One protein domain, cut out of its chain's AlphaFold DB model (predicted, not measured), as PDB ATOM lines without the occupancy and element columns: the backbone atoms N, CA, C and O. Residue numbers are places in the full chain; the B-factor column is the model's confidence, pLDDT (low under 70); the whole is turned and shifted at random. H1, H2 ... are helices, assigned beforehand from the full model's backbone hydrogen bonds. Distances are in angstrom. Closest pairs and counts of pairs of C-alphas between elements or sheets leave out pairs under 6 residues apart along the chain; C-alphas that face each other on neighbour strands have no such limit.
ATOM      1  N   ALA A  73     -52.271  44.291   9.304       86.31
ATOM      2  CA  ALA A  73     -53.431  44.162  10.183       86.31
ATOM      3  C   ALA A  73     -53.771  42.695  10.492       86.31
ATOM      4  O   ALA A  73     -54.306  42.408  11.559       86.31
ATOM      5  N   ASP A  74     -53.404  41.771   9.599       88.81
ATOM      6  CA  ASP A  74     -53.598  40.332   9.784       88.81
ATOM      7  C   ASP A  74     -52.508  39.688  10.657       88.81
ATOM      8  O   ASP A  74     -52.552  38.480  10.896       88.81
ATOM      9  N   PHE A  75     -51.487  40.446  11.079       88.94
ATOM     10  CA  PHE A  75     -50.379  39.903  11.858       88.94
ATOM     11  C   PHE A  75     -50.797  39.642  13.309       88.94
ATOM     12  O   PHE A  75     -51.176  40.555  14.048       88.94
ATOM     13  N   ASP A  76     -50.677  38.387  13.739       88.69
ATOM     14  CA  ASP A  76     -50.945  37.995  15.118       88.69
ATOM     15  C   ASP A  76     -49.740  38.317  16.020       88.69
ATOM     16  O   ASP A  76     -48.760  37.576  16.106       88.69
ATOM     17  N   PHE A  77     -49.823  39.439  16.734       88.31
ATOM     18  CA  PHE A  77     -48.816  39.828  17.728       88.31
ATOM     19  C   PHE A  77     -48.784  38.905  18.956       88.31
ATOM     20  O   PHE A  77     -47.791  38.899  19.680       88.31
ATOM     21  N   GLY A  78     -49.844  38.130  19.208       87.56
ATOM     22  CA  GLY A  78     -49.858  37.095  20.243       87.56
ATOM     23  C   GLY A  78     -49.033  35.870  19.846       87.56
ATOM     24  O   GLY A  78     -48.387  35.266  20.702       87.56
ATOM     25  N   PHE A  79     -48.988  35.549  18.550       87.81
ATOM     26  CA  PHE A  79     -48.147  34.485  17.997       87.81
ATOM     27  C   PHE A  79     -46.645  34.802  18.096       87.81
ATOM     28  O   PHE A  79     -45.841  33.902  18.340       87.81
ATOM     29  N   GLN A  80     -46.257  36.075  17.947       88.00
ATOM     30  CA  GLN A  80     -44.874  36.527  18.129       88.00
ATOM     31  C   GLN A  80     -44.777  37.688  19.143       88.00
ATOM     32  O   GLN A  80     -44.689  38.855  18.748       88.00
ATOM     33  N   PRO A  81     -44.739  37.385  20.453       85.25
ATOM     34  CA  PRO A  81     -44.780  38.399  21.504       85.25
ATOM     35  C   PRO A  81     -43.467  39.180  21.669       85.25
ATOM     36  O   PRO A  81     -43.461  40.213  22.334       85.25
ATOM     37  N   SER A  82     -42.347  38.719  21.093       86.12
ATOM     38  CA  SER A  82     -41.060  39.418  21.215       86.12
ATOM     39  C   SER A  82     -40.925  40.613  20.268       86.12
ATOM     40  O   SER A  82     -39.959  41.368  20.373       86.12
ATOM     41  N   ILE A  83     -41.844  40.779  19.311       87.25
ATOM     42  CA  ILE A  83     -41.831  41.905  18.374       87.25
ATOM     43  C   ILE A  83     -42.425  43.142  19.043       87.25
ATOM     44  O   ILE A  83     -43.508  43.113  19.629       87.25
ATOM     45  N   ASN A  84     -41.742  44.276  18.891       89.62
ATOM     46  CA  ASN A  84     -42.275  45.558  19.321       89.62
ATOM     47  C   ASN A  84     -43.380  46.018  18.358       89.62
ATOM     48  O   ASN A  84     -43.111  46.532  17.271       89.62
ATOM     49  N   LYS A  85     -44.637  45.869  18.791       90.19
ATOM     50  CA  LYS A  85     -45.820  46.284  18.026       90.19
ATOM     51  C   LYS A  85     -45.767  47.746  17.580       90.19
ATOM     52  O   LYS A  85     -46.145  48.038  16.453       90.19
ATOM     53  N   SER A  86     -45.289  48.655  18.431       90.62
ATOM     54  CA  SER A  86     -45.215  50.079  18.087       90.62
ATOM     55  C   SER A  86     -44.231  50.338  16.951       90.62
ATOM     56  O   SER A  86     -44.548  51.108  16.055       90.62
ATOM     57  N   GLN A  87     -43.064  49.687  16.967       90.00
ATOM     58  CA  GLN A  87     -42.083  49.817  15.884       90.00
ATOM     59  C   GLN A  87     -42.611  49.224  14.580       90.00
ATOM     60  O   GLN A  87     -42.422  49.808  13.522       90.00
ATOM     61  N   LEU A  88     -43.307  48.088  14.650       90.44
ATOM     62  CA  LEU A  88     -43.881  47.465  13.463       90.44
ATOM     63  C   LEU A  88     -44.974  48.343  12.833       90.44
ATOM     64  O   LEU A  88     -45.011  48.506  11.618       90.44
ATOM     65  N   LEU A  89     -45.845  48.937  13.655       90.81
ATOM     66  CA  LEU A  89     -46.867  49.873  13.185       90.81
ATOM     67  C   LEU A  89     -46.260  51.167  12.635       90.81
ATOM     68  O   LEU A  89     -46.817  51.737  11.702       90.81
ATOM     69  N   ASP A  90     -45.105  51.599  13.145       90.88
ATOM     70  CA  ASP A  90     -44.377  52.748  12.599       90.88
ATOM     71  C   ASP A  90     -44.023  52.557  11.118       90.88
ATOM     72  O   ASP A  90     -44.113  53.500  10.332       90.88
ATOM     73  N   LEU A  91     -43.730  51.318  10.703       90.94
ATOM     74  CA  LEU A  91     -43.429  50.983   9.309       90.94
ATOM     75  C   LEU A  91     -44.599  51.274   8.358       90.94
ATOM     76  O   LEU A  91     -44.360  51.536   7.181       90.94
ATOM     77  N   GLN A  92     -45.846  51.309   8.849       89.19
ATOM     78  CA  GLN A  92     -47.009  51.705   8.037       89.19
ATOM     79  C   GLN A  92     -46.920  53.153   7.551       89.19
ATOM     80  O   GLN A  92     -47.520  53.493   6.536       89.19
ATOM     81  N   SER A  93     -46.166  54.005   8.255       91.88
ATOM     82  CA  SER A  93     -45.940  55.392   7.840       91.88
ATOM     83  C   SER A  93     -45.040  55.515   6.610       91.88
ATOM     84  O   SER A  93     -44.958  56.596   6.037       91.88
ATOM     85  N   LEU A  94     -44.344  54.437   6.223       91.25
ATOM     86  CA  LEU A  94     -43.364  54.406   5.134       91.25
ATOM     87  C   LEU A  94     -42.186  55.392   5.291       91.25
ATOM     88  O   LEU A  94     -41.403  55.550   4.357       91.25
ATOM     89  N   ARG A  95     -41.990  55.993   6.477       92.31
ATOM     90  CA  ARG A  95     -40.883  56.931   6.765       92.31
ATOM     91  C   ARG A  95     -39.498  56.371   6.455       92.31
ATOM     92  O   ARG A  95     -38.615  57.106   6.025       92.31
ATOM     93  N   PHE A  96     -39.308  55.066   6.628       92.69
ATOM     94  CA  PHE A  96     -38.047  54.398   6.309       92.69
ATOM     95  C   PHE A  96     -37.658  54.545   4.824       92.69
ATOM     96  O   PHE A  96     -36.471  54.568   4.510       92.69
ATOM     97  N   LEU A  97     -38.628  54.702   3.906       92.69
ATOM     98  CA  LEU A  97     -38.354  54.971   2.489       92.69
ATOM     99  C   LEU A  97     -37.761  56.369   2.293       92.69
ATOM    100  O   LEU A  97     -36.788  56.524   1.554       92.69
ATOM    101  N   GLU A  98     -38.318  57.375   2.969       92.25
ATOM    102  CA  GLU A  98     -37.829  58.759   2.923       92.25
ATOM    103  C   GLU A  98     -36.420  58.861   3.517       92.25
ATOM    104  O   GLU A  98     -35.529  59.481   2.929       92.25
ATOM    105  N   ASN A  99     -36.201  58.170   4.638       94.38
ATOM    106  CA  ASN A  99     -34.920  58.123   5.337       94.38
ATOM    107  C   ASN A  99     -33.884  57.211   4.657       94.38
ATOM    108  O   ASN A  99     -32.717  57.218   5.052       94.38
ATOM    109  N   LYS A 100     -34.280  56.443   3.630       94.31
ATOM    110  CA  LYS A 100     -33.444  55.432   2.954       94.31
ATOM    111  C   LYS A 100     -32.878  54.389   3.926       94.31
ATOM    112  O   LYS A 100     -31.724  53.974   3.818       94.31
ATOM    113  N   GLU A 101     -33.699  53.976   4.881       95.06
ATOM    114  CA  GLU A 101     -33.371  52.978   5.892       95.06
ATOM    115  C   GLU A 101     -33.731  51.572   5.404       95.06
ATOM    116  O   GLU A 101     -34.765  51.348   4.774       95.06
ATOM    117  N   ASN A 102     -32.878  50.600   5.725       91.81
ATOM    118  CA  ASN A 102     -33.138  49.196   5.427       91.81
ATOM    119  C   ASN A 102     -33.849  48.531   6.609       91.81
ATOM    120  O   ASN A 102     -33.397  48.645   7.749       91.81
ATOM    121  N   ILE A 103     -34.904  47.769   6.327       91.62
ATOM    122  CA  ILE A 103     -35.601  46.954   7.325       91.62
ATOM    123  C   ILE A 103     -35.129  45.509   7.190       91.62
ATOM    124  O   ILE A 103     -35.198  44.924   6.111       91.62
ATOM    125  N   LEU A 104     -34.671  44.920   8.295       90.38
ATOM    126  CA  LEU A 104     -34.259  43.520   8.355       90.38
ATOM    127  C   LEU A 104     -35.084  42.767   9.401       90.38
ATOM    128  O   LEU A 104     -34.915  42.972  10.602       90.38
ATOM    129  N   PHE A 105     -35.924  41.835   8.951       90.00
ATOM    130  CA  PHE A 105     -36.575  40.872   9.837       90.00
ATOM    131  C   PHE A 105     -35.651  39.672  10.073       90.00
ATOM    132  O   PHE A 105     -35.450  38.843   9.185       90.00
ATOM    133  N   TYR A 106     -35.093  39.558  11.281       87.88
ATOM    134  CA  TYR A 106     -34.164  38.491  11.661       87.88
ATOM    135  C   TYR A 106     -34.747  37.588  12.757       87.88
ATOM    136  O   TYR A 106     -35.323  38.069  13.728       87.88
ATOM    137  N   GLY A 107     -34.591  36.268  12.606       87.31
ATOM    138  CA  GLY A 107     -35.016  35.290  13.609       87.31
ATOM    139  C   GLY A 107     -35.224  33.868  13.061       87.31
ATOM    140  O   GLY A 107     -35.192  33.667  11.841       87.31
ATOM    141  N   PRO A 108     -35.484  32.880  13.940       87.00
ATOM    142  CA  PRO A 108     -35.674  31.466  13.586       87.00
ATOM    143  C   PRO A 108     -36.771  31.243  12.538       87.00
ATOM    144  O   PRO A 108     -37.654  32.083  12.375       87.00
ATOM    145  N   SER A 109     -36.748  30.128  11.804       88.62
ATOM    146  CA  SER A 109     -37.820  29.813  10.842       88.62
ATOM    147  C   SER A 109     -39.192  29.700  11.528       88.62
ATOM    148  O   SER A 109     -39.270  29.358  12.702       88.62
ATOM    149  N   GLY A 110     -40.273  30.015  10.808       84.81
ATOM    150  CA  GLY A 110     -41.648  29.871  11.310       84.81
ATOM    151  C   GLY A 110     -42.167  30.988  12.225       84.81
ATOM    152  O   GLY A 110     -43.324  30.946  12.611       84.81
ATOM    153  N   VAL A 111     -41.378  32.020  12.535       87.56
ATOM    154  CA  VAL A 111     -41.771  33.094  13.478       87.56
ATOM    155  C   VAL A 111     -42.546  34.272  12.855       87.56
ATOM    156  O   VAL A 111     -42.562  35.362  13.415       87.56
ATOM    157  N   GLY A 112     -43.142  34.085  11.672       85.38
ATOM    158  CA  GLY A 112     -43.951  35.121  11.005       85.38
ATOM    159  C   GLY A 112     -43.189  36.096  10.094       85.38
ATOM    160  O   GLY A 112     -43.793  37.021   9.568       85.38
ATOM    161  N   LYS A 113     -41.889  35.887   9.834       89.81
ATOM    162  CA  LYS A 113     -41.080  36.784   8.973       89.81
ATOM    163  C   LYS A 113     -41.637  36.950   7.551       89.81
ATOM    164  O   LYS A 113     -41.656  38.061   7.053       89.81
ATOM    165  N   THR A 114     -42.116  35.871   6.929       85.94
ATOM    166  CA  THR A 114     -42.709  35.889   5.575       85.94
ATOM    167  C   THR A 114     -44.058  36.609   5.514       85.94
ATOM    168  O   THR A 114     -44.513  36.945   4.437       85.94
ATOM    169  N   HIS A 115     -44.726  36.827   6.651       86.44
ATOM    170  CA  HIS A 115     -45.923  37.676   6.694       86.44
ATOM    171  C   HIS A 115     -45.525  39.155   6.645       86.44
ATOM    172  O   HIS A 115     -46.216  39.961   6.037       86.44
ATOM    173  N   LEU A 116     -44.428  39.512   7.320       84.94
ATOM    174  CA  LEU A 116     -43.997  40.897   7.507       84.94
ATOM    175  C   LEU A 116     -43.221  41.488   6.322       84.94
ATOM    176  O   LEU A 116     -43.159  42.711   6.216       84.94
TER     177      LEU A 116
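AT A GLANCE: This is residues 73 to 116 of the 117 residues of the protein "ATP-binding protein" of Epulopiscium sp (UniProt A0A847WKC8). With little regular structure, the printed part is mostly an open loop: H1 and the short H2 lead out along one side, residues 99 to 112 run back, and short H3 folds in near residues 73 to 84. Residues 92 to 102, of which 95 to 98 belong to H2, stick out at one end. The 44 residues hold three named helices, in the order H1, H2, H3, and no named strand; the class is all helix, though only 17 residues are in named elements. It is only just loose, close to compact, with a radius of gyration of the C-alphas of 11.2 A, and spans 30 by 19 by 16 A.

IN THESE COORDINATES: H1, residues 85 to 93, measures 13.7 A from C-alpha 85 at (-45.820, 46.284, 18.026). H2 is residues 95 to 98, 5.2 A. H3, residues 113 to 116, 5.3 A, ends at C-alpha 116 at (-43.997, 40.897, 7.507).

HOW THE PARTS SIT: H1 and H2 meet only through their link. H3 is apart from both. In H1, 3 of 5 O i to N i+4 pairs are within hydrogen-bond range; H2 and H3 are too short for such a pair.

THE WHOLE: The C-alphas farthest apart, of Phe 79 and Glu 98, are 30.4 A apart. The printed part has no cut. The link H1 to H2 is tight; H2 to H3, 14 residues, is long. No printed residue is under pLDDT 70.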